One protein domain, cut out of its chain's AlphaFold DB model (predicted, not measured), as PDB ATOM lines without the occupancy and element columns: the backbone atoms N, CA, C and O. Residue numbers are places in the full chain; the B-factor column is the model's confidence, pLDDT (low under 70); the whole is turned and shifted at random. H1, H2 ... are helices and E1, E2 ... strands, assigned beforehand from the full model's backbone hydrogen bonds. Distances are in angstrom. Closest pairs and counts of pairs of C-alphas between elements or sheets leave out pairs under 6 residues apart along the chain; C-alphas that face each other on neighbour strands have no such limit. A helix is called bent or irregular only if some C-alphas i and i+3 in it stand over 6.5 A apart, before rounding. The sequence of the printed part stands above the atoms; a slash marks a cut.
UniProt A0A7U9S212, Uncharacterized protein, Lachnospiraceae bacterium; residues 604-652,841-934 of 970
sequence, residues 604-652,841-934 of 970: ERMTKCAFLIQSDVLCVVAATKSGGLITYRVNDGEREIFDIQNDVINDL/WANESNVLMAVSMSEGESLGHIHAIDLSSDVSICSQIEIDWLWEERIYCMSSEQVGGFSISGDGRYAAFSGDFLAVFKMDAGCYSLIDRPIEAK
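AT A GLANCE: This is residues 604 to 652 and 841 to 934 of the 970 residues of an uncharacterized protein of Lachnospiraceae bacterium (UniProt A0A7U9S212). A seven-stranded sheet, E4 E5 E6 E10 E9 E8 E7, curls like part of a barrel and folds on itself at E9, with E4 E5 E6 E10 facing E8 and E7; the small sheet E1 E2 E3 packs on the E7 and E8 part of it as a sandwich. At one far end residues 646 to 651 of H1 stick out. The printed part has 143 residues, mostly strand in its named elements, in the order E1 E2 E3 H1 E4 E5 E6 E7 E8 E9 E10; the large sheet is mixed, the small one all antiparallel. The whole is compact, with a radius of gyration of the C-alphas of 15.5 A, and its outline of 53 by 35 by 27 A is only just elongated.

HOW THE PARTS SIT: E1, residues 606 to 614, bends by 55 degrees at residue 611. It forms a meander, each strand the antiparallel neighbour of the one before, with E2, residues 617 to 624, and E3, residues 629 to 633; N 612 and O 619 are 2.8 A apart, N 622 and O 630 2.8 A. H1, residues 645 to 652, is not on either sheet and is irregular, but only just: C-alphas 646 and 649 are 6.8 A apart. Its backbone has 1 of 4 O i to N i+4 pairs and 2 of 5 O i to N i+3 pairs within hydrogen-bond range. E4, residues 847 to 853, E5, residues 861 to 866, and E6, residues 873 to 880, form a second meander, with N 850 and O 863 2.8 A apart and N 864 and O 875 2.9 A. E7, residues 895 to 900, E8, residues 906 to 911, E9, residues 913 to 920, and E10, residues 923 to 926, form a third; N 908 and O 899 are 2.8 A apart, N 909 and O 915 2.8 A, N 918 and O 925 2.9 A. E6 and E10 are parallel at 31 degrees, with N 880 and O 924 2.8 A apart. The closest C-alphas of E1 and E7 are those of Thr 607 and Gly 896, 4.1 A apart.

IN THESE COORDINATES: E1 begins at C-alpha 606, (195.815, 112.030, 172.102), and is 21.3 A long. E2 and E6 are each 22.5 A long, E9 22.1 A and E4 19.5 A. E10 ends at C-alpha 926, (208.983, 106.958, 161.387).

THE WHOLE: The C-alphas farthest apart, those of Asn 650 and Val 871, are 52.7 A apart. Residues 653 to 840 are not printed, and C-alphas 652 and 841 are 32.8 A apart across the cut. The links E3 to H1 and E6 to E7 are long. Mean pLDDT of the printed part is 74.8, and 34 in H1; 48 residues are under 70, among them 635 to 652.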
ATOM      1  N   GLU A 604     193.705 108.039 177.998       68.88
ATOM      2  CA  GLU A 604     192.742 107.799 176.922       68.88
ATOM      3  C   GLU A 604     193.397 107.951 175.533       68.88
ATOM      4  O   GLU A 604     194.194 107.103 175.150       68.88
ATOM      5  N   ARG A 605     193.054 108.996 174.767       74.06
ATOM      6  CA  ARG A 605     193.513 109.239 173.387       74.06
ATOM      7  C   ARG A 605     194.166 110.613 173.274       74.06
ATOM      8  O   ARG A 605     193.716 111.546 173.936       74.06
ATOM      9  N   MET A 606     195.177 110.755 172.428       76.38
ATOM     10  CA  MET A 606     195.815 112.030 172.102       76.38
ATOM     11  C   MET A 606     195.028 112.813 171.048       76.38
ATOM     12  O   MET A 606     194.465 112.222 170.127       76.38
ATOM     13  N   THR A 607     194.949 114.135 171.196       66.75
ATOM     14  CA  THR A 607     194.004 114.961 170.428       66.75
ATOM     15  C   THR A 607     194.646 115.945 169.457       66.75
ATOM     16  O   THR A 607     194.249 115.928 168.315       66.75
ATOM     17  N   LYS A 608     195.616 116.789 169.801       67.69
ATOM     18  CA  LYS A 608     196.486 117.429 168.787       67.69
ATOM     19  C   LYS A 608     197.927 117.413 169.267       67.69
ATOM     20  O   LYS A 608     198.200 117.274 170.464       67.69
ATOM     21  N   CYS A 609     198.832 117.601 168.315       68.06
ATOM     22  CA  CYS A 609     200.265 117.705 168.529       68.06
ATOM     23  C   CYS A 609     200.838 118.991 167.924       68.06
ATOM     24  O   CYS A 609     200.237 119.563 167.020       68.06
ATOM     25  N   ALA A 610     201.996 119.429 168.418       66.62
ATOM     26  CA  ALA A 610     202.742 120.566 167.884       66.62
ATOM     27  C   ALA A 610     204.256 120.373 168.053       66.62
ATOM     28  O   ALA A 610     204.695 119.782 169.044       66.62
ATOM     29  N   PHE A 611     205.042 120.902 167.112       66.50
ATOM     30  CA  PHE A 611     206.500 120.994 167.230       66.50
ATOM     31  C   PHE A 611     206.925 122.250 167.998       66.50
ATOM     32  O   PHE A 611     206.351 123.322 167.822       66.50
ATOM     33  N   LEU A 612     207.950 122.119 168.839       58.50
ATOM     34  CA  LEU A 612     208.515 123.184 169.668       58.50
ATOM     35  C   LEU A 612     210.040 123.037 169.748       58.50
ATOM     36  O   LEU A 612     210.546 121.921 169.738       58.50
ATOM     37  N   ILE A 613     210.778 124.141 169.887       54.81
ATOM     38  CA  ILE A 613     212.236 124.116 170.111       54.81
ATOM     39  C   ILE A 613     212.526 124.446 171.581       54.81
ATOM     40  O   ILE A 613     212.140 125.504 172.074       54.81
ATOM     41  N   GLN A 614     213.210 123.542 172.281       49.03
ATOM     42  CA  GLN A 614     213.603 123.645 173.685       49.03
ATOM     43  C   GLN A 614     215.132 123.620 173.808       49.03
ATOM     44  O   GLN A 614     215.733 122.576 173.596       49.03
ATOM     45  N   SER A 615     215.772 124.734 174.187       53.91
ATOM     46  CA  SER A 615     217.236 124.779 174.401       53.91
ATOM     47  C   SER A 615     218.042 124.197 173.216       53.91
ATOM     48  O   SER A 615     218.935 123.379 173.421       53.91
ATOM     49  N   ASP A 616     217.679 124.568 171.983       62.22
ATOM     50  CA  ASP A 616     218.216 124.040 170.710       62.22
ATOM     51  C   ASP A 616     217.837 122.578 170.363       62.22
ATOM     52  O   ASP A 616     218.297 122.025 169.360       62.22
ATOM     53  N   VAL A 617     216.944 121.950 171.132       60.66
ATOM     54  CA  VAL A 617     216.401 120.605 170.878       60.66
ATOM     55  C   VAL A 617     214.990 120.699 170.304       60.66
ATOM     56  O   VAL A 617     214.119 121.340 170.885       60.66
ATOM     57  N   LEU A 618     214.730 120.039 169.175       69.31
ATOM     58  CA  LEU A 618     213.381 119.950 168.616       69.31
ATOM     59  C   LEU A 618     212.550 118.915 169.393       69.31
ATOM     60  O   LEU A 618     212.995 117.787 169.602       69.31
ATOM     61  N   CYS A 619     211.337 119.286 169.787       66.69
ATOM     62  CA  CYS A 619     210.394 118.477 170.551       66.69
ATOM     63  C   CYS A 619     209.021 118.446 169.868       66.69
ATOM     64  O   CYS A 619     208.618 119.415 169.233       66.69
ATOM     65  N   VAL A 620     208.270 117.364 170.063       71.12
ATOM     66  CA  VAL A 620     206.838 117.269 169.753       71.12
ATOM     67  C   VAL A 620     206.067 117.144 171.052       71.12
ATOM     68  O   VAL A 620     206.424 116.329 171.896       71.12
ATOM     69  N   VAL A 621     205.000 117.917 171.212       64.31
ATOM     70  CA  VAL A 621     204.092 117.822 172.360       64.31
ATOM     71  C   VAL A 621     202.716 117.400 171.876       64.31
ATOM     72  O   VAL A 621     202.230 117.965 170.902       64.31
ATOM     73  N   ALA A 622     202.077 116.445 172.554       67.94
ATOM     74  CA  ALA A 622     200.702 116.027 172.296       67.94
ATOM     75  C   ALA A 622     199.833 116.093 173.558       67.94
ATOM     76  O   ALA A 622     200.229 115.610 174.622       67.94
ATOM     77  N   ALA A 623     198.627 116.652 173.429       63.19
ATOM     78  CA  ALA A 623     197.608 116.589 174.476       63.19
ATOM     79  C   ALA A 623     196.899 115.251 174.474       63.19
ATOM     80  O   ALA A 623     196.666 114.661 173.425       63.19
ATOM     81  N   THR A 624     196.478 114.831 175.660       62.62
ATOM     82  CA  THR A 624     195.629 113.662 175.859       62.62
ATOM     83  C   THR A 624     194.245 114.070 176.351       62.62
ATOM     84  O   THR A 624     194.073 115.084 177.027       62.62
ATOM     85  N   LYS A 625     193.234 113.258 176.052       57.12
ATOM     86  CA  LYS A 625     191.828 113.501 176.401       57.12
ATOM     87  C   LYS A 625     191.570 113.507 177.913       57.12
ATOM     88  O   LYS A 625     190.555 114.043 178.364       57.12
ATOM     89  N   SER A 626     192.469 112.931 178.713       51.56
ATOM     90  CA  SER A 626     192.431 113.033 180.177       51.56
ATOM     91  C   SER A 626     193.064 114.324 180.718       51.56
ATOM     92  O   SER A 626     192.980 114.573 181.922       51.56
ATOM     93  N   GLY A 627     193.717 115.113 179.862       47.72
ATOM     94  CA  GLY A 627     194.511 116.278 180.228       47.72
ATOM     95  C   GLY A 627     196.012 116.004 180.412       47.72
ATOM     96  O   GLY A 627     196.758 116.917 180.680       47.72
ATOM     97  N   GLY A 628     196.558 114.803 180.261       50.94
ATOM     98  CA  GLY A 628     198.033 114.669 180.218       50.94
ATOM     99  C   GLY A 628     198.659 115.396 179.013       50.94
ATOM    100  O   GLY A 628     198.003 115.499 177.973       50.94
ATOM    101  N   LEU A 629     199.916 115.841 179.127       55.22
ATOM    102  CA  LEU A 629     200.774 116.160 177.978       55.22
ATOM    103  C   LEU A 629     201.828 115.067 177.811       55.22
ATOM    104  O   LEU A 629     202.328 114.510 178.785       55.22
ATOM    105  N   ILE A 630     202.179 114.780 176.567       65.88
ATOM    106  CA  ILE A 630     203.268 113.874 176.215       65.88
ATOM    107  C   ILE A 630     204.259 114.672 175.381       65.88
ATOM    108  O   ILE A 630     203.873 115.218 174.351       65.88
ATOM    109  N   THR A 631     205.517 114.736 175.819       66.50
ATOM    110  CA  THR A 631     206.600 115.396 175.082       66.50
ATOM    111  C   THR A 631     207.551 114.345 174.520       66.50
ATOM    112  O   THR A 631     207.883 113.355 175.168       66.50
ATOM    113  N   TYR A 632     208.014 114.558 173.301       71.31
ATOM    114  CA  TYR A 632     208.934 113.673 172.609       71.31
ATOM    115  C   TYR A 632     210.087 114.490 172.030       71.31
ATOM    116  O   TYR A 632     209.844 115.382 171.218       71.31
ATOM    117  N   ARG A 633     211.334 114.214 172.439       74.75
ATOM    118  CA  ARG A 633     212.514 114.892 171.882       74.75
ATOM    119  C   ARG A 633     212.927 114.216 170.582       74.75
ATOM    120  O   ARG A 633     213.184 113.019 170.542       74.75
ATOM    121  N   VAL A 634     213.034 115.004 169.522       74.00
ATOM    122  CA  VAL A 634     213.314 114.527 168.165       74.00
ATOM    123  C   VAL A 634     214.803 114.225 167.956       74.00
ATOM    124  O   VAL A 634     215.126 113.258 167.273       74.00
ATOM    125  N   ASN A 635     215.712 115.011 168.551       65.31
ATOM    126  CA  ASN A 635     217.144 114.965 168.209       65.31
ATOM    127  C   ASN A 635     217.963 113.862 168.921       65.31
ATOM    128  O   ASN A 635     218.972 113.444 168.360       65.31
ATOM    129  N   ASP A 636     217.523 113.350 170.078       57.84
ATOM    130  CA  ASP A 636     218.249 112.317 170.854       57.84
ATOM    131  C   ASP A 636     217.484 110.982 170.982       57.84
ATOM    132  O   ASP A 636     217.965 110.043 171.615       57.84
ATOM    133  N   GLY A 637     216.266 110.881 170.427       53.06
ATOM    134  CA  GLY A 637     215.382 109.715 170.599       53.06
ATOM    135  C   GLY A 637     214.909 109.485 172.044       53.06
ATOM    136  O   GLY A 637     214.239 108.494 172.340       53.06
ATOM    137  N   GLU A 638     215.253 110.384 172.973       52.16
ATOM    138  CA  GLU A 638     214.825 110.297 174.363       52.16
ATOM    139  C   GLU A 638     213.350 110.688 174.511       52.16
ATOM    140  O   GLU A 638     212.903 111.788 174.173       52.16
ATOM    141  N   ARG A 639     212.578 109.755 175.070       58.97
ATOM    142  CA  ARG A 639     211.162 109.935 175.386       58.97
ATOM    143  C   ARG A 639     211.037 110.453 176.810       58.97
ATOM    144  O   ARG A 639     211.347 109.723 177.751       58.97
ATOM    145  N   GLU A 640     210.516 111.662 176.981       51.56
ATOM    146  CA  GLU A 640     210.219 112.206 178.306       51.56
ATOM    147  C   GLU A 640     208.717 112.459 178.450       51.56
ATOM    148  O   GLU A 640     208.165 113.437 177.948       51.56
ATOM    149  N   ILE A 641     208.039 111.573 179.180       49.50
ATOM    150  CA  ILE A 641     206.654 111.809 179.589       49.50
ATOM    151  C   ILE A 641     206.688 112.856 180.704       49.50
ATOM    152  O   ILE A 641     207.019 112.550 181.850       49.50
ATOM    153  N   PHE A 642     206.358 114.099 180.366       43.81
ATOM    154  CA  PHE A 642     206.082 115.130 181.356       43.81
ATOM    155  C   PHE A 642     204.614 115.046 181.759       43.81
ATOM    156  O   PHE A 642     203.760 115.660 181.124       43.81
ATOM    157  N   ASP A 643     204.306 114.332 182.843       40.91
ATOM    158  CA  ASP A 643     203.011 114.556 183.477       40.91
ATOM    159  C   ASP A 643     203.021 115.956 184.116       40.91
ATOM    160  O   ASP A 643     203.833 116.267 184.995       40.91
ATOM    161  N   ILE A 644     202.089 116.810 183.688       38.91
ATOM    162  CA  ILE A 644     201.812 118.118 184.294       38.91
ATOM    163  C   ILE A 644     201.443 117.975 185.779       38.91
ATOM    164  O   ILE A 644     201.527 118.961 186.516       38.91
ATOM    165  N   GLN A 645     201.146 116.766 186.270       41.44
ATOM    166  CA  GLN A 645     201.078 116.496 187.706       41.44
ATOM    167  C   GLN A 645     202.314 116.948 188.489       41.44
ATOM    168  O   GLN A 645     202.153 117.481 189.586       41.44
ATOM    169  N   ASN A 646     203.516 116.862 187.912       37.16
ATOM    170  CA  ASN A 646     204.730 117.166 188.665       37.16
ATOM    171  C   ASN A 646     205.042 118.666 188.791       37.16
ATOM    172  O   ASN A 646     205.502 119.072 189.849       37.16
ATOM    173  N   ASP A 647     204.737 119.518 187.805       36.75
ATOM    174  CA  ASP A 647     205.143 120.941 187.860       36.75
ATOM    175  C   ASP A 647     203.994 121.952 187.880       36.75
ATOM    176  O   ASP A 647     204.152 123.087 188.343       36.75
ATOM    177  N   VAL A 648     202.820 121.556 187.399       34.47
ATOM    178  CA  VAL A 648     201.759 122.500 187.049       34.47
ATOM    179  C   VAL A 648     200.491 122.162 187.840       34.47
ATOM    180  O   VAL A 648     199.990 123.063 188.506       34.47
ATOM    181  N   ILE A 649     200.053 120.896 187.959       33.59
ATOM    182  CA  ILE A 649     198.892 120.562 188.809       33.59
ATOM    183  C   ILE A 649     199.169 120.799 190.288       33.59
ATOM    184  O   ILE A 649     198.266 121.304 190.918       33.59
ATOM    185  N   ASN A 650     200.334 120.543 190.887       31.56
ATOM    186  CA  ASN A 650     200.442 120.742 192.347       31.56
ATOM    187  C   ASN A 650     200.373 122.221 192.797       31.56
ATOM    188  O   ASN A 650     199.916 122.497 193.902       31.56
ATOM    189  N   ASP A 651     200.678 123.187 191.921       30.44
ATOM    190  CA  ASP A 651     200.370 124.613 192.159       30.44
ATOM    191  C   ASP A 651     199.005 125.050 191.576       30.44
ATOM    192  O   ASP A 651     198.554 126.168 191.822       30.44
ATOM    193  N   LEU A 652     198.348 124.184 190.797       29.39
ATOM    194  CA  LEU A 652     197.006 124.346 190.210       29.39
ATOM    195  C   LEU A 652     195.986 123.376 190.824       29.39
ATOM    196  O   LEU A 652     194.873 123.208 190.337       29.39
ATOM    197  N   TRP A 841     201.253 124.617 158.560       83.88
ATOM    198  CA  TRP A 841     202.123 125.545 157.829       83.88
ATOM    199  C   TRP A 841     203.598 125.340 158.201       83.88
ATOM    200  O   TRP A 841     203.945 125.406 159.380       83.88
ATOM    201  N   ALA A 842     204.456 125.100 157.203       81.94
ATOM    202  CA  ALA A 842     205.912 125.089 157.347       81.94
ATOM    203  C   ALA A 842     206.475 126.453 156.915       81.94
ATOM    204  O   ALA A 842     206.850 126.650 155.757       81.94
ATOM    205  N   ASN A 843     206.492 127.402 157.847       73.00
ATOM    206  CA  ASN A 843     206.803 128.811 157.589       73.00
ATOM    207  C   ASN A 843     208.218 129.077 157.047       73.00
ATOM    208  O   ASN A 843     208.390 129.970 156.232       73.00
ATOM    209  N   GLU A 844     209.244 128.325 157.451       77.56
ATOM    210  CA  GLU A 844     210.610 128.549 156.941       77.56
ATOM    211  C   GLU A 844     210.780 128.059 155.498       77.56
ATOM    212  O   GLU A 844     211.678 128.508 154.786       77.56
ATOM    213  N   SER A 845     209.929 127.121 155.070       79.62
ATOM    214  CA  SER A 845     209.970 126.529 153.728       79.62
ATOM    215  C   SER A 845     208.880 127.053 152.793       79.62
ATOM    216  O   SER A 845     208.898 126.706 151.618       79.62
ATOM    217  N   ASN A 846     207.951 127.878 153.284       82.94
ATOM    218  CA  ASN A 846     206.782 128.369 152.547       82.94
ATOM    219  C   ASN A 846     205.917 127.258 151.922       82.94
ATOM    220  O   ASN A 846     205.399 127.396 150.810       82.94
ATOM    221  N   VAL A 847     205.752 126.143 152.641       87.25
ATOM    222  CA  VAL A 847     204.965 124.992 152.175       87.25
ATOM    223  C   VAL A 847     203.781 124.737 153.099       87.25
ATOM    224  O   VAL A 847     203.935 124.539 154.307       87.25
ATOM    225  N   LEU A 848     202.587 124.679 152.509       88.69
ATOM    226  CA  LEU A 848     201.376 124.235 153.184       88.69
ATOM    227  C   LEU A 848     201.282 122.716 153.075       88.69
ATOM    228  O   LEU A 848     201.302 122.153 151.983       88.69
ATOM    229  N   MET A 849     201.153 122.057 154.219       89.31
ATOM    230  CA  MET A 849     201.086 120.606 154.310       89.31
ATOM    231  C   MET A 849     199.680 120.198 154.716       89.31
ATOM    232  O   MET A 849     199.124 120.727 155.680       89.31
ATOM    233  N   ALA A 850     199.101 119.261 153.974       90.31
ATOM    234  CA  ALA A 850     197.731 118.833 154.172       90.31
ATOM    235  C   ALA A 850     197.598 117.314 154.138       90.31
ATOM    236  O   ALA A 850     198.171 116.635 153.289       90.31
ATOM    237  N   VAL A 851     196.782 116.784 155.040       90.19
ATOM    238  CA  VAL A 851     196.469 115.357 155.108       90.19
ATOM    239  C   VAL A 851     194.979 115.182 154.886       90.19
ATOM    240  O   VAL A 851     194.181 115.709 155.657       90.19
ATOM    241  N   SER A 852     194.613 114.455 153.830       88.38
ATOM    242  CA  SER A 852     193.229 114.077 153.550       88.38
ATOM    243  C   SER A 852     192.866 112.789 154.286       88.38
ATOM    244  O   SER A 852     193.688 111.885 154.437       88.38
ATOM    245  N   MET A 853     191.640 112.728 154.792       86.81
ATOM    246  CA  MET A 853     191.146 111.635 155.619       86.81
ATOM    247  C   MET A 853     189.740 111.247 155.155       86.81
ATOM    248  O   MET A 853     188.865 112.108 155.024       86.81
ATOM    249  N   SER A 854     189.536 109.951 154.932       84.62
ATOM    250  CA  SER A 854     188.256 109.347 154.538       84.62
ATOM    251  C   SER A 854     187.985 108.129 155.423       84.62
ATOM    252  O   SER A 854     188.929 107.406 155.759       84.62
ATOM    253  N   GLU A 855     186.739 107.891 155.833       78.56
ATOM    254  CA  GLU A 855     186.354 106.748 156.673       78.56
ATOM    255  C   GLU A 855     186.875 105.416 156.093       78.56
ATOM    256  O   GLU A 855     186.729 105.119 154.906       78.56
ATOM    257  N   GLY A 856     187.537 104.613 156.932       74.88
ATOM    258  CA  GLY A 856     188.097 103.315 156.537       74.88
ATOM    259  C   GLY A 856     189.392 103.334 155.707       74.88
ATOM    260  O   GLY A 856     189.906 102.256 155.404       74.88
ATOM    261  N   GLU A 857     189.955 104.500 155.366       80.81
ATOM    262  CA  GLU A 857     191.231 104.602 154.641       80.81
ATOM    263  C   GLU A 857     192.449 104.746 155.572       80.81
ATOM    264  O   GLU A 857     192.409 105.380 156.633       80.81
ATOM    265  N   SER A 858     193.564 104.145 155.151       80.56
ATOM    266  CA  SER A 858     194.884 104.292 155.768       80.56
ATOM    267  C   SER A 858     195.571 105.577 155.310       80.56
ATOM    268  O   SER A 858     195.585 105.873 154.114       80.56
ATOM    269  N   LEU A 859     196.232 106.285 156.226       83.81
ATOM    270  CA  LEU A 859     197.040 107.457 155.886       83.81
ATOM    271  C   LEU A 859     198.306 107.078 155.101       83.81
ATOM    272  O   LEU A 859     199.275 106.610 155.691       83.81
ATOM    273  N   GLY A 860     198.320 107.311 153.786       82.00
ATOM    274  CA  GLY A 860     199.469 106.982 152.926       82.00
ATOM    275  C   GLY A 860     200.350 108.163 152.510       82.00
ATOM    276  O   GLY A 860     201.523 107.964 152.198       82.00
ATOM    277  N   HIS A 861     199.808 109.387 152.487       89.69
ATOM    278  CA  HIS A 861     200.493 110.537 151.887       89.69
ATOM    279  C   HIS A 861     200.186 111.861 152.599       89.69
ATOM    280  O   HIS A 861     199.096 112.048 153.140       89.69
ATOM    281  N   ILE A 862     201.127 112.803 152.519       92.25
ATOM    282  CA  ILE A 862     200.939 114.225 152.842       92.25
ATOM    283  C   ILE A 862     200.966 115.011 151.532       92.25
ATOM    284  O   ILE A 862     201.876 114.853 150.718       92.25
ATOM    285  N   HIS A 863     199.974 115.864 151.314       92.25
ATOM    286  CA  HIS A 863     199.969 116.812 150.209       92.25
ATOM    287  C   HIS A 863     200.795 118.038 150.597       92.25
ATOM    288  O   HIS A 863     200.426 118.763 151.516       92.25
ATOM    289  N   ALA A 864     201.889 118.276 149.882       91.50
ATOM    290  CA  ALA A 864     202.698 119.481 150.002       91.50
ATOM    291  C   ALA A 864     202.306 120.460 148.894       91.50
ATOM    292  O   ALA A 864     202.377 120.123 147.709       91.50
ATOM    293  N   ILE A 865     201.863 121.650 149.283       91.19
ATOM    294  CA  ILE A 865     201.422 122.723 148.394       91.19
ATOM    295  C   ILE A 865     202.407 123.877 148.562       91.19
ATOM    296  O   ILE A 865     202.441 124.524 149.609       91.19
ATOM    297  N   ASP A 866     203.225 124.103 147.540       86.69
ATOM    298  CA  ASP A 866     204.159 125.227 147.499       86.69
ATOM    299  C   ASP A 866     203.393 126.513 147.158       86.69
ATOM    300  O   ASP A 866     202.751 126.597 146.103       86.69
ATOM    301  N   LEU A 867     203.440 127.492 148.066       82.56
ATOM    302  CA  LEU A 867     202.774 128.789 147.918       82.56
ATOM    303  C   LEU A 867     203.735 129.903 147.462       82.56
ATOM    304  O   LEU A 867     203.324 131.050 147.334       82.56
ATOM    305  N   SER A 868     205.006 129.589 147.182       74.38
ATOM    306  CA  SER A 868     206.032 130.577 146.814       74.38
ATOM    307  C   SER A 868     205.961 131.077 145.364       74.38
ATOM    308  O   SER A 868     206.673 132.016 145.001       74.38
ATOM    309  N   SER A 869     205.122 130.472 144.516       64.81
ATOM    310  CA  SER A 869     204.987 130.828 143.099       64.81
ATOM    311  C   SER A 869     203.524 131.026 142.690       64.81
ATOM    312  O   SER A 869     202.639 130.396 143.258       64.81
ATOM    313  N   ASP A 870     203.273 131.851 141.662       58.56
ATOM    314  CA  ASP A 870     201.921 132.173 141.147       58.56
ATOM    315  C   ASP A 870     201.098 130.942 140.710       58.56
ATOM    316  O   ASP A 870     199.888 131.032 140.491       58.56
ATOM    317  N   VAL A 871     201.747 129.785 140.544       63.09
ATOM    318  CA  VAL A 871     201.101 128.504 140.268       63.09
ATOM    319  C   VAL A 871     201.369 127.583 141.448       63.09
ATOM    320  O   VAL A 871     202.483 127.097 141.608       63.09
ATOM    321  N   SER A 872     200.342 127.290 142.245       63.53
ATOM    322  CA  SER A 872     200.455 126.327 143.342       63.53
ATOM    323  C   SER A 872     200.852 124.950 142.794       63.53
ATOM    324  O   SER A 872     200.063 124.296 142.100       63.53
ATOM    325  N   ILE A 873     202.071 124.498 143.092       72.88
ATOM    326  CA  ILE A 873     202.537 123.153 142.741       72.88
ATOM    327  C   ILE A 873     202.200 122.235 143.912       72.88
ATOM    328  O   ILE A 873     202.709 122.411 145.018       72.88
ATOM    329  N   CYS A 874     201.337 121.248 143.666       83.44
ATOM    330  CA  CYS A 874     201.036 120.204 144.639       83.44
ATOM    331  C   CYS A 874     201.870 118.955 144.345       83.44
ATOM    332  O   CYS A 874     201.882 118.454 143.218       83.44
ATOM    333  N   SER A 875     202.526 118.429 145.375       88.50
ATOM    334  CA  SER A 875     203.175 117.121 145.356       88.50
ATOM    335  C   SER A 875     202.610 116.236 146.465       88.50
ATOM    336  O   SER A 875     202.163 116.725 147.502       88.50
ATOM    337  N   GLN A 876     202.587 114.926 146.226       91.06
ATOM    338  CA  GLN A 876     202.265 113.937 147.251       91.06
ATOM    339  C   GLN A 876     203.567 113.364 147.791       91.06
ATOM    340  O   GLN A 876     204.397 112.877 147.026       91.06
ATOM    341  N   ILE A 877     203.723 113.433 149.105       93.00
ATOM    342  CA  ILE A 877     204.862 112.897 149.839       93.00
ATOM    343  C   ILE A 877     204.392 111.623 150.527       93.00
ATOM    344  O   ILE A 877     203.386 111.643 151.234       93.00
ATOM    345  N   GLU A 878     205.084 110.511 150.302       93.19
ATOM    346  CA  GLU A 878     204.756 109.231 150.935       93.19
ATOM    347  C   GLU A 878     205.044 109.256 152.440       93.19
ATOM    348  O   GLU A 878     205.978 109.919 152.899       93.19
ATOM    349  N   ILE A 879     204.219 108.537 153.204       92.81
ATOM    350  CA  ILE A 879     204.426 108.287 154.631       92.81
ATOM    351  C   ILE A 879     204.722 106.801 154.816       92.81
ATOM    352  O   ILE A 879     203.861 105.950 154.583       92.81
ATOM    353  N   ASP A 880     205.922 106.494 155.291       91.50
ATOM    354  CA  ASP A 880     206.311 105.151 155.683       91.50
ATOM    355  C   ASP A 880     206.026 104.916 157.174       91.50
ATOM    356  O   ASP A 880     206.736 105.388 158.068       91.50
ATOM    357  N   TRP A 881     204.952 104.168 157.435       91.50
ATOM    358  CA  TRP A 881     204.533 103.732 158.771       91.50
ATOM    359  C   TRP A 881     205.281 102.491 159.275       91.50
ATOM    360  O   TRP A 881     204.887 101.910 160.296       91.50
ATOM    361  N   LEU A 882     206.316 102.043 158.564       90.75
ATOM    362  CA  LEU A 882     207.161 100.946 158.995       90.75
ATOM    363  C   LEU A 882     208.160 101.427 160.051       90.75
ATOM    364  O   LEU A 882     208.934 102.357 159.843       90.75
ATOM    365  N   TRP A 883     208.173 100.744 161.190       88.12
ATOM    366  CA  TRP A 883     209.264 100.839 162.152       88.12
ATOM    367  C   TRP A 883     209.729  99.429 162.513       88.12
ATOM    368  O   TRP A 883     208.941  98.615 163.008       88.12
ATOM    369  N   GLU A 884     211.006  99.143 162.246       87.50
ATOM    370  CA  GLU A 884     211.581  97.791 162.253       87.50
ATOM    371  C   GLU A 884     210.776  96.825 161.358       87.50
ATOM    372  O   GLU A 884     210.789  96.954 160.138       87.50
ATOM    373  N   GLU A 885     210.064  95.861 161.950       87.88
ATOM    374  CA  GLU A 885     209.264  94.848 161.243       87.88
ATOM    375  C   GLU A 885     207.746  95.050 161.431       87.88
ATOM    376  O   GLU A 885     206.950  94.172 161.091       87.88
ATOM    377  N   ARG A 886     207.312  96.178 162.017       87.44
ATOM    378  CA  ARG A 886     205.900  96.446 162.336       87.44
ATOM    379  C   ARG A 886     205.373  97.676 161.606       87.44
ATOM    380  O   ARG A 886     206.020  98.716 161.575       87.44
ATOM    381  N   ILE A 887     204.152  97.554 161.088       87.62
ATOM    382  CA  ILE A 887     203.413  98.640 160.438       87.62
ATOM    383  C   ILE A 887     202.490  99.284 161.479       87.62
ATOM    384  O   ILE A 887     201.630  98.604 162.038       87.62
ATOM    385  N   TYR A 888     202.659 100.584 161.727       86.88
ATOM    386  CA  TYR A 888     201.893 101.357 162.719       86.88
ATOM    387  C   TYR A 888     200.839 102.278 162.089       86.88
ATOM    388  O   TYR A 888     200.512 103.319 162.648       86.88
ATOM    389  N   CYS A 889     200.325 101.928 160.911       82.50
ATOM    390  CA  CYS A 889     199.413 102.789 160.166       82.50
ATOM    391  C   CYS A 889     198.182 103.196 160.995       82.50
ATOM    392  O   CYS A 889     197.475 102.339 161.524       82.50
ATOM    393  N   MET A 890     197.903 104.500 161.054       78.38
ATOM    394  CA  MET A 890     196.659 105.036 161.609       78.38
ATOM    395  C   MET A 890     195.554 104.978 160.556       78.38
ATOM    396  O   MET A 890     195.768 105.407 159.417       78.38
ATOM    397  N   SER A 891     194.369 104.488 160.930       81.75
ATOM    398  CA  SER A 891     193.172 104.819 160.156       81.75
ATOM    399  C   SER A 891     192.830 106.297 160.350       81.75
ATOM    400  O   SER A 891     193.169 106.898 161.373       81.75
ATOM    401  N   SER A 892     192.146 106.891 159.378       79.31
ATOM    402  CA  SER A 892     191.627 108.264 159.462       79.31
ATOM    403  C   SER A 892     190.896 108.556 160.784       79.31
ATOM    404  O   SER A 892     191.151 109.569 161.433       79.31
ATOM    405  N   GLU A 893     190.068 107.621 161.258       78.75
ATOM    406  CA  GLU A 893     189.342 107.705 162.534       78.75
ATOM    407  C   GLU A 893     190.245 107.683 163.773       78.75
ATOM    408  O   GLU A 893     189.816 108.072 164.863       78.75
ATOM    409  N   GLN A 894     191.490 107.216 163.648       80.50
ATOM    410  CA  GLN A 894     192.469 107.169 164.733       80.50
ATOM    411  C   GLN A 894     193.266 108.458 164.881       80.50
ATOM    412  O   GLN A 894     193.873 108.665 165.932       80.50
ATOM    413  N   VAL A 895     193.206 109.361 163.902       83.19
ATOM    414  CA  VAL A 895     193.908 110.645 163.942       83.19
ATOM    415  C   VAL A 895     193.188 111.602 164.885       83.19
ATOM    416  O   VAL A 895     192.008 111.906 164.742       83.19
ATOM    417  N   GLY A 896     193.884 112.029 165.928       76.62
ATOM    418  CA  GLY A 896     193.513 113.174 166.747       76.62
ATOM    419  C   GLY A 896     193.917 114.480 166.067       76.62
ATOM    420  O   GLY A 896     193.088 115.375 165.929       76.62
ATOM    421  N   GLY A 897     195.177 114.588 165.631       79.81
ATOM    422  CA  GLY A 897     195.714 115.824 165.062       79.81
ATOM    423  C   GLY A 897     197.056 115.651 164.358       79.81
ATOM    424  O   GLY A 897     197.721 114.629 164.529       79.81
ATOM    425  N   PHE A 898     197.436 116.668 163.583       86.94
ATOM    426  CA  PHE A 898     198.584 116.685 162.675       86.94
ATOM    427  C   PHE A 898     199.381 117.988 162.835       86.94
ATOM    428  O   PHE A 898     198.794 119.039 163.083       86.94
ATOM    429  N   SER A 899     200.708 117.924 162.721       82.75
ATOM    430  CA  SER A 899     201.580 119.103 162.750       82.75
ATOM    431  C   SER A 899     202.896 118.841 162.021       82.75
ATOM    432  O   SER A 899     203.316 117.690 161.886       82.75
ATOM    433  N   ILE A 900     203.554 119.914 161.580       85.81
ATOM    434  CA  ILE A 900     204.850 119.885 160.906       85.81
ATOM    435  C   ILE A 900     205.816 120.909 161.515       85.81
ATOM    436  O   ILE A 900     205.382 121.925 162.060       85.81
ATOM    437  N   SER A 901     207.120 120.633 161.471       81.44
ATOM    438  CA  SER A 901     208.149 121.581 161.913       81.44
ATOM    439  C   SER A 901     208.255 122.776 160.959       81.44
ATOM    440  O   SER A 901     207.920 122.662 159.781       81.44
ATOM    441  N   GLY A 902     208.751 123.923 161.441       71.38
ATOM    442  CA  GLY A 902     208.858 125.147 160.627       71.38
ATOM    443  C   GLY A 902     209.673 124.966 159.339       71.38
ATOM    444  O   GLY A 902     209.293 125.473 158.287       71.38
ATOM    445  N   ASP A 903     210.727 124.149 159.398       80.62
ATOM    446  CA  ASP A 903     211.573 123.759 158.262       80.62
ATOM    447  C   ASP A 903     210.993 122.625 157.393       80.62
ATOM    448  O   ASP A 903     211.650 122.155 156.464       80.62
ATOM    449  N   GLY A 904     209.803 122.117 157.726       84.69
ATOM    450  CA  GLY A 904     209.147 121.003 157.043       84.69
ATOM    451  C   GLY A 904     209.867 119.656 157.167       84.69
ATOM    452  O   GLY A 904     209.431 118.675 156.567       84.69
ATOM    453  N   ARG A 905     210.962 119.537 157.928       89.56
ATOM    454  CA  ARG A 905     211.732 118.282 158.002       89.56
ATOM    455  C   ARG A 905     211.073 117.202 158.843       89.56
ATOM    456  O   ARG A 905     211.402 116.032 158.656       89.56
ATOM    457  N   TYR A 906     210.170 117.560 159.748       89.81
ATOM    458  CA  TYR A 906     209.527 116.622 160.657       89.81
ATOM    459  C   TYR A 906     208.014 116.775 160.637       89.81
ATOM    460  O   TYR A 906     207.507 117.890 160.623       89.81
ATOM    461  N   ALA A 907     207.307 115.649 160.692       91.44
ATOM    462  CA  ALA A 907     205.851 115.591 160.777       91.44
ATOM    463  C   ALA A 907     205.424 114.777 162.000       91.44
ATOM    464  O   ALA A 907     206.129 113.861 162.419       91.44
ATOM    465  N   ALA A 908     204.280 115.104 162.591       89.00
ATOM    466  CA  ALA A 908     203.742 114.392 163.740       89.00
ATOM    467  C   ALA A 908     202.244 114.143 163.584       89.00
ATOM    468  O   ALA A 908     201.496 115.021 163.154       89.00
ATOM    469  N   PHE A 909     201.824 112.948 163.990       90.81
ATOM    470  CA  PHE A 909     200.436 112.518 164.059       90.81
ATOM    471  C   PHE A 909     200.128 112.087 165.485       90.81
ATOM    472  O   PHE A 909     200.837 111.268 166.059       90.81
ATOM    473  N   SER A 910     199.068 112.637 166.060       86.06
ATOM    474  CA  SER A 910     198.544 112.250 167.372       86.06
ATOM    475  C   SER A 910     197.214 111.533 167.209       86.06
ATOM    476  O   SER A 910     196.550 111.691 166.189       86.06
ATOM    477  N   GLY A 911     196.818 110.752 168.209       84.44
ATOM    478  CA  GLY A 911     195.630 109.914 168.175       84.44
ATOM    479  C   GLY A 911     195.681 108.867 169.270       84.44
ATOM    480  O   GLY A 911     196.044 109.163 170.406       84.44
ATOM    481  N   ASP A 912     195.385 107.615 168.945       83.25
ATOM    482  CA  ASP A 912     195.619 106.508 169.889       83.25
ATOM    483  C   ASP A 912     197.108 106.412 170.295       83.25
ATOM    484  O   ASP A 912     197.449 105.946 171.389       83.25
ATOM    485  N   PHE A 913     197.991 106.928 169.435       85.56
ATOM    486  CA  PHE A 913     199.411 107.125 169.679       85.56
ATOM    487  C   PHE A 913     199.922 108.448 169.082       85.56
ATOM    488  O   PHE A 913     199.270 109.045 168.227       85.56
ATOM    489  N   LEU A 914     201.091 108.903 169.540       85.75
ATOM    490  CA  LEU A 914     201.898 109.957 168.929       85.75
ATOM    491  C   LEU A 914     202.982 109.311 168.065       85.75
ATOM    492  O   LEU A 914     203.896 108.670 168.584       85.75
ATOM    493  N   ALA A 915     202.875 109.489 166.756       90.88
ATOM    494  CA  ALA A 915     203.862 109.087 165.770       90.88
ATOM    495  C   ALA A 915     204.593 110.324 165.247       90.88
ATOM    496  O   ALA A 915     203.964 111.331 164.925       90.88
ATOM    497  N   VAL A 916     205.919 110.247 165.164       91.44
ATOM    498  CA  VAL A 916     206.763 111.335 164.665       91.44
ATOM    499  C   VAL A 916     207.602 110.806 163.509       91.44
ATOM    500  O   VAL A 916     208.085 109.674 163.537       91.44
ATOM    501  N   PHE A 917     207.750 111.631 162.485       92.50
ATOM    502  CA  PHE A 917     208.348 111.289 161.208       92.50
ATOM    503  C   PHE A 917     209.424 112.293 160.838       92.50
ATOM    504  O   PHE A 917     209.346 113.464 161.214       92.50
ATOM    505  N   LYS A 918     210.392 111.843 160.044       92.25
ATOM    506  CA  LYS A 918     211.428 112.679 159.443       92.25
ATOM    507  C   LYS A 918     211.420 112.501 157.934       92.25
ATOM    508  O   LYS A 918     211.305 111.383 157.443       92.25
ATOM    509  N   MET A 919     211.555 113.614 157.226       91.75
ATOM    510  CA  MET A 919     211.721 113.638 155.781       91.75
ATOM    511  C   MET A 919     213.101 113.088 155.407       91.75
ATOM    512  O   MET A 919     214.122 113.660 155.804       91.75
ATOM    513  N   ASP A 920     213.133 112.026 154.607       85.50
ATOM    514  CA  ASP A 920     214.336 111.519 153.952       85.50
ATOM    515  C   ASP A 920     214.027 111.103 152.508       85.50
ATOM    516  O   ASP A 920     213.019 110.461 152.230       85.50
ATOM    517  N   ALA A 921     214.876 111.521 151.566       84.44
ATOM    518  CA  ALA A 921     214.746 111.231 150.134       84.44
ATOM    519  C   ALA A 921     213.339 111.455 149.512       84.44
ATOM    520  O   ALA A 921     213.002 110.822 148.514       84.44
ATOM    521  N   GLY A 922     212.533 112.375 150.063       85.38
ATOM    522  CA  GLY A 922     211.176 112.674 149.580       85.38
ATOM    523  C   GLY A 922     210.058 111.811 150.184       85.38
ATOM    524  O   GLY A 922     208.949 111.825 149.658       85.38
ATOM    525  N   CYS A 923     210.333 111.080 151.268       91.94
ATOM    526  CA  CYS A 923     209.364 110.298 152.037       91.94
ATOM    527  C   CYS A 923     209.492 110.612 153.538       91.94
ATOM    528  O   CYS A 923     210.593 110.821 154.049       91.94
ATOM    529  N   TYR A 924     208.374 110.644 154.264       93.88
ATOM    530  CA  TYR A 924     208.364 110.729 155.722       93.88
ATOM    531  C   TYR A 924     208.451 109.335 156.328       93.88
ATOM    532  O   TYR A 924     207.499 108.569 156.242       93.88
ATOM    533  N   SER A 925     209.556 109.016 156.995       92.44
ATOM    534  CA  SER A 925     209.726 107.743 157.708       92.44
ATOM    535  C   SER A 925     209.612 107.938 159.217       92.44
ATOM    536  O   SER A 925     210.045 108.970 159.740       92.44
ATOM    537  N   LEU A 926     209.032 106.960 159.922       91.56
ATOM    538  CA  LEU A 926     208.983 106.958 161.387       91.56
ATOM    539  C   LEU A 926     210.393 107.104 161.971       91.56
ATOM    540  O   LEU A 926     211.319 106.409 161.557       91.56
ATOM    541  N   ILE A 927     210.552 107.994 162.951       88.12
ATOM    542  CA  ILE A 927     211.844 108.179 163.635       88.12
ATOM    543  C   ILE A 927     212.033 107.249 164.830       88.12
ATOM    544  O   ILE A 927     213.168 107.038 165.250       88.12
ATOM    545  N   ASP A 928     210.932 106.753 165.399       85.12
ATOM    546  CA  ASP A 928     210.904 105.834 166.535       85.12
ATOM    547  C   ASP A 928     209.528 105.140 166.623       85.12
ATOM    548  O   ASP A 928     208.562 105.537 165.962       85.12
ATOM    549  N   ARG A 929     209.416 104.111 167.472       85.81
ATOM    550  CA  ARG A 929     208.147 103.451 167.797       85.81
ATOM    551  C   ARG A 929     207.142 104.486 168.340       85.81
ATOM    552  O   ARG A 929     207.456 105.135 169.343       85.81
ATOM    553  N   PRO A 930     205.918 104.566 167.780       87.06
ATOM    554  CA  PRO A 930     204.893 105.491 168.254       87.06
ATOM    555  C   PRO A 930     204.586 105.364 169.749       87.06
ATOM    556  O   PRO A 930     204.600 104.268 170.321       87.06
ATOM    557  N   ILE A 931     204.298 106.497 170.386       79.19
ATOM    558  CA  ILE A 931     204.044 106.597 171.826       79.19
ATOM    559  C   ILE A 931     202.556 106.399 172.080       79.19
ATOM    560  O   ILE A 931     201.753 107.147 171.549       79.19
ATOM    561  N   GLU A 932     202.162 105.449 172.919       77.75
ATOM    562  CA  GLU A 932     200.747 105.210 173.236       77.75
ATOM    563  C   GLU A 932     200.275 106.054 174.433       77.75
ATOM    564  O   GLU A 932     201.014 106.246 175.398       77.75
ATOM    565  N   ALA A 933     199.016 106.507 174.421       68.62
ATOM    566  CA  ALA A 933     198.382 107.234 175.535       68.62
ATOM    567  C   ALA A 933     197.889 106.298 176.662       68.62
ATOM    568  O   ALA A 933     196.816 106.486 177.240       68.62
ATOM    569  N   LYS A 934     198.671 105.262 176.968       75.38
ATOM    570  CA  LYS A 934     198.316 104.183 177.899       75.38
ATOM    571  C   LYS A 934     199.284 104.125 179.071       75.38
ATOM    572  O   LYS A 934     200.401 104.631 178.988       75.38
TER     573      LYS A 934